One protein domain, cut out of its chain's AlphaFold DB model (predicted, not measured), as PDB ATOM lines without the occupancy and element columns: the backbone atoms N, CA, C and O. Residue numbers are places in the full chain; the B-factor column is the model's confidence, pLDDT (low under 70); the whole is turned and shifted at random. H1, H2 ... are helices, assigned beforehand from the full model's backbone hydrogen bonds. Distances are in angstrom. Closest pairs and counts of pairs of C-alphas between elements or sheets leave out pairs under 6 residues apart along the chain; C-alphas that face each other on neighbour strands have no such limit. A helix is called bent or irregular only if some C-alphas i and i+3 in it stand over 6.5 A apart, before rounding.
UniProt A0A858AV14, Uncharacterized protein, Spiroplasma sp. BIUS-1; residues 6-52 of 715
ATOM      1  N   PHE A   6     171.109 110.218  99.945       84.38
ATOM      2  CA  PHE A   6     171.480 111.330  99.070       84.38
ATOM      3  C   PHE A   6     170.467 111.561  97.944       84.38
ATOM      4  O   PHE A   6     170.139 112.713  97.663       84.38
ATOM      5  N   GLU A   7     169.873 110.504  97.383       84.56
ATOM      6  CA  GLU A   7     168.790 110.635  96.397       84.56
ATOM      7  C   GLU A   7     167.546 111.276  97.011       84.56
ATOM      8  O   GLU A   7     166.915 112.122  96.385       84.56
ATOM      9  N   ARG A   8     167.218 110.953  98.271       85.06
ATOM     10  CA  ARG A   8     166.094 111.609  98.961       85.06
ATOM     11  C   ARG A   8     166.341 113.097  99.175       85.06
ATOM     12  O   ARG A   8     165.407 113.883  99.076       85.06
ATOM     13  N   MET A   9     167.579 113.486  99.476       86.19
ATOM     14  CA  MET A   9     167.955 114.893  99.639       86.19
ATOM     15  C   MET A   9     167.950 115.643  98.302       86.19
ATOM     16  O   MET A   9     167.482 116.779  98.261       86.19
ATOM     17  N   ARG A  10     168.416 115.010  97.216       93.00
ATOM     18  CA  ARG A  10     168.367 115.571  95.858       93.00
ATOM     19  C   ARG A  10     166.924 115.755  95.395       93.00
ATOM     20  O   ARG A  10     166.538 116.874  95.080       93.00
ATOM     21  N   LYS A  11     166.103 114.707  95.506       93.56
ATOM     22  CA  LYS A  11     164.674 114.755  95.174       93.56
ATOM     23  C   LYS A  11     163.924 115.803  95.996       93.56
ATOM     24  O   LYS A  11     163.114 116.542  95.456       93.56
ATOM     25  N   LYS A  12     164.239 115.928  97.289       93.31
ATOM     26  CA  LYS A  12     163.647 116.965  98.145       93.31
ATOM     27  C   LYS A  12     164.026 118.381  97.698       93.31
ATOM     28  O   LYS A  12     163.186 119.269  97.776       93.31
ATOM     29  N   ARG A  13     165.263 118.601  97.239       95.00
ATOM     30  CA  ARG A  13     165.701 119.903  96.712       95.00
ATOM     31  C   ARG A  13     165.025 120.221  95.378       95.00
ATOM     32  O   ARG A  13     164.544 121.330  95.209       95.00
ATOM     33  N   GLU A  14     164.915 119.240  94.485       93.94
ATOM     34  CA  GLU A  14     164.193 119.384  93.212       93.94
ATOM     35  C   GLU A  14     162.698 119.672  93.430       93.94
ATOM     36  O   GLU A  14     162.134 120.539  92.764       93.94
ATOM     37  N   GLU A  15     162.057 119.018  94.405       92.25
ATOM     38  CA  GLU A  15     160.671 119.314  94.793       92.25
ATOM     39  C   GLU A  15     160.520 120.722  95.403       92.25
ATOM     40  O   GLU A  15     159.527 121.401  95.139       92.25
ATOM     41  N   GLU A  16     161.495 121.191  96.187       92.56
ATOM     42  CA  GLU A  16     161.485 122.536  96.778       92.56
ATOM     43  C   GLU A  16     161.699 123.635  95.722       92.56
ATOM     44  O   GLU A  16     160.975 124.635  95.728       92.56
ATOM     45  N   ASP A  17     162.606 123.423  94.767       92.00
ATOM     46  CA  ASP A  17     162.837 124.340  93.646       92.00
ATOM     47  C   ASP A  17     161.644 124.364  92.679       92.00
ATOM     48  O   ASP A  17     161.217 125.442  92.251       92.00
ATOM     49  N   LYS A  18     161.025 123.206  92.406       95.25
ATOM     50  CA  LYS A  18     159.781 123.129  91.623       95.25
ATOM     51  C   LYS A  18     158.657 123.915  92.298       95.25
ATOM     52  O   LYS A  18     158.022 124.752  91.658       95.25
ATOM     53  N   LYS A  19     158.469 123.725  93.607       93.75
ATOM     54  CA  LYS A  19     157.465 124.456  94.390       93.75
ATOM     55  C   LYS A  19     157.724 125.965  94.405       93.75
ATOM     56  O   LYS A  19     156.783 126.755  94.376       93.75
ATOM     57  N   ARG A  20     158.993 126.383  94.436       90.88
ATOM     58  CA  ARG A  20     159.373 127.800  94.368       90.88
ATOM     59  C   ARG A  20     159.060 128.412  93.000       90.88
ATOM     60  O   ARG A  20     158.548 129.527  92.956       90.88
ATOM     61  N   SER A  21     159.315 127.681  91.914       90.88
ATOM     62  CA  SER A  21     158.990 128.122  90.551       90.88
ATOM     63  C   SER A  21     157.479 128.230  90.318       90.88
ATOM     64  O   SER A  21     157.020 129.190  89.703       90.88
ATOM     65  N   GLU A  22     156.687 127.296  90.852       89.75
ATOM     66  CA  GLU A  22     155.220 127.358  90.780       89.75
ATOM     67  C   GLU A  22     154.663 128.583  91.522       89.75
ATOM     68  O   GLU A  22     153.827 129.301  90.973       89.75
ATOM     69  N   LEU A  23     155.193 128.890  92.711       89.81
ATOM     70  CA  LEU A  23     154.791 130.069  93.488       89.81
ATOM     71  C   LEU A  23     155.149 131.381  92.766       89.81
ATOM     72  O   LEU A  23     154.388 132.347  92.806       89.81
ATOM     73  N   GLU A  24     156.283 131.424  92.064       88.44
ATOM     74  CA  GLU A  24     156.684 132.586  91.263       88.44
ATOM     75  C   GLU A  24     155.785 132.788  90.031       88.44
ATOM     76  O   GLU A  24     155.338 133.911  89.789       88.44
ATOM     77  N   LYS A  25     155.416 131.709  89.326       94.81
ATOM     78  CA  LYS A  25     154.435 131.756  88.223       94.81
ATOM     79  C   LYS A  25     153.061 132.227  88.696       94.81
ATOM     80  O   LYS A  25     152.387 132.998  88.013       94.81
ATOM     81  N   GLU A  26     152.641 131.786  89.878       89.56
ATOM     82  CA  GLU A  26     151.379 132.212  90.475       89.56
ATOM     83  C   GLU A  26     151.415 133.703  90.854       89.56
ATOM     84  O   GLU A  26     150.483 134.451  90.546       89.56
ATOM     85  N   ARG A  27     152.537 134.177  91.415       88.12
ATOM     86  CA  ARG A  27     152.767 135.601  91.706       88.12
ATOM     87  C   ARG A  27     152.714 136.465  90.444       88.12
ATOM     88  O   ARG A  27     152.099 137.531  90.468       88.12
ATOM     89  N   GLU A  28     153.307 136.010  89.343       87.81
ATOM     90  CA  GLU A  28     153.263 136.711  88.055       87.81
ATOM     91  C   GLU A  28     151.841 136.758  87.473       87.81
ATOM     92  O   GLU A  28     151.395 137.807  86.998       87.81
ATOM     93  N   LYS A  29     151.075 135.664  87.591       91.88
ATOM     94  CA  LYS A  29     149.660 135.618  87.189       91.88
ATOM     95  C   LYS A  29     148.826 136.647  87.957       91.88
ATOM     96  O   LYS A  29     148.023 137.356  87.346       91.88
ATOM     97  N   TYR A  30     149.047 136.783  89.266       85.94
ATOM     98  CA  TYR A  30     148.373 137.794  90.085       85.94
ATOM     99  C   TYR A  30     148.815 139.223  89.764       85.94
ATOM    100  O   TYR A  30     147.965 140.111  89.709       85.94
ATOM    101  N   ALA A  31     150.101 139.450  89.494       82.25
ATOM    102  CA  ALA A  31     150.592 140.756  89.057       82.25
ATOM    103  C   ALA A  31     149.965 141.171  87.713       82.25
ATOM    104  O   ALA A  31     149.483 142.294  87.567       82.25
ATOM    105  N   ARG A  32     149.876 140.240  86.754       87.69
ATOM    106  CA  ARG A  32     149.251 140.471  85.442       87.69
ATOM    107  C   ARG A  32     147.749 140.731  85.546       87.69
ATOM    108  O   ARG A  32     147.235 141.607  84.852       87.69
ATOM    109  N   LEU A  33     147.053 140.004  86.420       84.88
ATOM    110  CA  LEU A  33     145.633 140.221  86.688       84.88
ATOM    111  C   LEU A  33     145.393 141.574  87.380       84.88
ATOM    112  O   LEU A  33     144.466 142.292  87.015       84.88
ATOM    113  N   GLY A  34     146.257 141.953  88.326       85.81
ATOM    114  CA  GLY A  34     146.246 143.277  88.951       85.81
ATOM    115  C   GLY A  34     146.406 144.395  87.920       85.81
ATOM    116  O   GLY A  34     145.593 145.318  87.889       85.81
ATOM    117  N   ALA A  35     147.371 144.255  87.008       81.75
ATOM    118  CA  ALA A  35     147.588 145.203  85.919       81.75
ATOM    119  C   ALA A  35     146.378 145.302  84.967       81.75
ATOM    120  O   ALA A  35     145.991 146.405  84.587       81.75
ATOM    121  N   GLN A  36     145.732 144.178  84.621       79.44
ATOM    122  CA  GLN A  36     144.501 144.178  83.811       79.44
ATOM    123  C   GLN A  36     143.324 144.871  84.507       79.44
ATOM    124  O   GLN A  36     142.509 145.499  83.838       79.44
ATOM    125  N   MET A  37     143.244 144.791  85.836       79.00
ATOM    126  CA  MET A  37     142.223 145.483  86.628       79.00
ATOM    127  C   MET A  37     142.552 146.961  86.902       79.00
ATOM    128  O   MET A  37     141.838 147.613  87.659       79.00
ATOM    129  N   GLY A  38     143.614 147.504  86.297       78.56
ATOM    130  CA  GLY A  38     144.006 148.904  86.471       78.56
ATOM    131  C   GLY A  38     144.750 149.192  87.776       78.56
ATOM    132  O   GLY A  38     144.949 150.358  88.108       78.56
ATOM    133  N   PHE A  39     145.199 148.164  88.508       74.06
ATOM    134  CA  PHE A  39     146.164 148.330  89.597       74.06
ATOM    135  C   PHE A  39     147.568 148.443  88.996       74.06
ATOM    136  O   PHE A  39     148.354 147.499  89.023       74.06
ATOM    137  N   THR A  40     147.862 149.586  88.382       67.38
ATOM    138  CA  THR A  40     149.236 149.969  88.051       67.38
ATOM    139  C   THR A  40     149.916 150.524  89.307       67.38
ATOM    140  O   THR A  40     149.248 150.993  90.227       67.38
ATOM    141  N   ASP A  41     151.247 150.468  89.370       57.28
ATOM    142  CA  ASP A  41     152.075 150.823  90.541       57.28
ATOM    143  C   ASP A  41     151.968 152.292  91.024       57.28
ATOM    144  O   ASP A  41     152.703 152.723  91.923       57.28
ATOM    145  N   ASP A  42     151.036 153.078  90.485       52.50
ATOM    146  CA  ASP A  42     150.761 154.457  90.871       52.50
ATOM    147  C   ASP A  42     150.014 154.525  92.208       52.50
ATOM    148  O   ASP A  42     148.855 154.907  92.248       52.50
ATOM    149  N   LYS A  43     150.698 154.138  93.298       54.84
ATOM    150  CA  LYS A  43     150.567 154.478  94.743       54.84
ATOM    151  C   LYS A  43     149.197 154.830  95.364       54.84
ATOM    152  O   LYS A  43     149.153 155.231  96.529       54.84
ATOM    153  N   ALA A  44     148.078 154.615  94.696       54.50
ATOM    154  CA  ALA A  44     146.740 154.881  95.172       54.50
ATOM    155  C   ALA A  44     146.085 153.543  95.518       54.50
ATOM    156  O   ALA A  44     145.463 152.880  94.701       54.50
ATOM    157  N   VAL A  45     146.270 153.163  96.783       58.22
ATOM    158  CA  VAL A  45     145.412 152.230  97.524       58.22
ATOM    159  C   VAL A  45     145.223 150.863  96.850       58.22
ATOM    160  O   VAL A  45     144.115 150.448  96.530       58.22
ATOM    161  N   VAL A  46     146.313 150.100  96.735       57.25
ATOM    162  CA  VAL A  46     146.211 148.637  96.611       57.25
ATOM    163  C   VAL A  46     145.595 148.095  97.914       57.25
ATOM    164  O   VAL A  46     146.178 148.325  98.986       57.25
ATOM    165  N   PRO A  47     144.439 147.403  97.866       61.66
ATOM    166  CA  PRO A  47     143.798 146.813  99.039       61.66
ATOM    167  C   PRO A  47     144.753 145.891  99.806       61.66
ATOM    168  O   PRO A  47     145.554 145.166  99.212       61.66
ATOM    169  N   SER A  48     144.664 145.890 101.137       55.03
ATOM    170  CA  SER A  48     145.591 145.164 102.019       55.03
ATOM    171  C   SER A  48     145.704 143.666 101.708       55.03
ATOM    172  O   SER A  48     146.787 143.111 101.873       55.03
ATOM    173  N   PHE A  49     144.645 143.032 101.187       60.25
ATOM    174  CA  PHE A  49     144.665 141.614 100.808       60.25
ATOM    175  C   PHE A  49     145.597 141.314  99.618       60.25
ATOM    176  O   PHE A  49     146.263 140.280  99.613       60.25
ATOM    177  N   ILE A  50     145.717 142.231  98.646       59.69
ATOM    178  CA  ILE A  50     146.615 142.072  97.486       59.69
ATOM    179  C   ILE A  50     148.076 142.249  97.922       59.69
ATOM    180  O   ILE A  50     148.947 141.508  97.474       59.69
ATOM    181  N   LYS A  51     148.359 143.147  98.876       62.00
ATOM    182  CA  LYS A  51     149.718 143.322  99.428       62.00
ATOM    183  C   LYS A  51     150.230 142.081 100.159       62.00
ATOM    184  O   LYS A  51     151.414 141.761 100.066       62.00
ATOM    185  N   THR A  52     149.345 141.367 100.860       66.69
ATOM    186  CA  THR A  52     149.694 140.105 101.531       66.69
ATOM    187  C   THR A  52     149.982 138.989 100.522       66.69
ATOM    188  O   THR A  52     150.924 138.230 100.729       66.69
TER     189      THR A  52
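This is residues 6 to 52 of the 715 residues of an uncharacterized protein of Spiroplasma sp. BIUS-1 (UniProt A0A858AV14). What is the main shape? One long helix, H1, makes the length of a rod, and after it a loop, residues 37 to 47, folds back as a hook that ends in the tiny helix H2. How is it made up? The printed part has 47 residues, two named helices in the order H1, H2, and no named strand; the class is all helix. It is extended, with a radius of gyration of the C-alphas of 16.1 A and spans of 50 by 18 by 13 A.

Do H1, residues 6 to 36, and H2, residues 48 to 52, meet? They are apart, with no C-alpha of the one within 8 A of the other. What stands free? Residues 6 to 29, which belong to H1. Are the backbones complete? In H1 and H2 every O i to N i+4 pair is within hydrogen-bond range.

Where does H1 run? It runs 45.2 A from C-alpha 6 at (171.480, 111.330, 99.070) and is not bent. Where does H2 end? At C-alpha 52, (149.694, 140.105, 101.531).

How large is it? The C-alphas farthest apart, of Phe 6 and Ala 44, are 50.2 A apart. Is it continuous? The printed part has no cut, and the link from H1 to H2 is long, 11 residues. Where is confidence low? Residues 40 to 52 have pLDDT under 70.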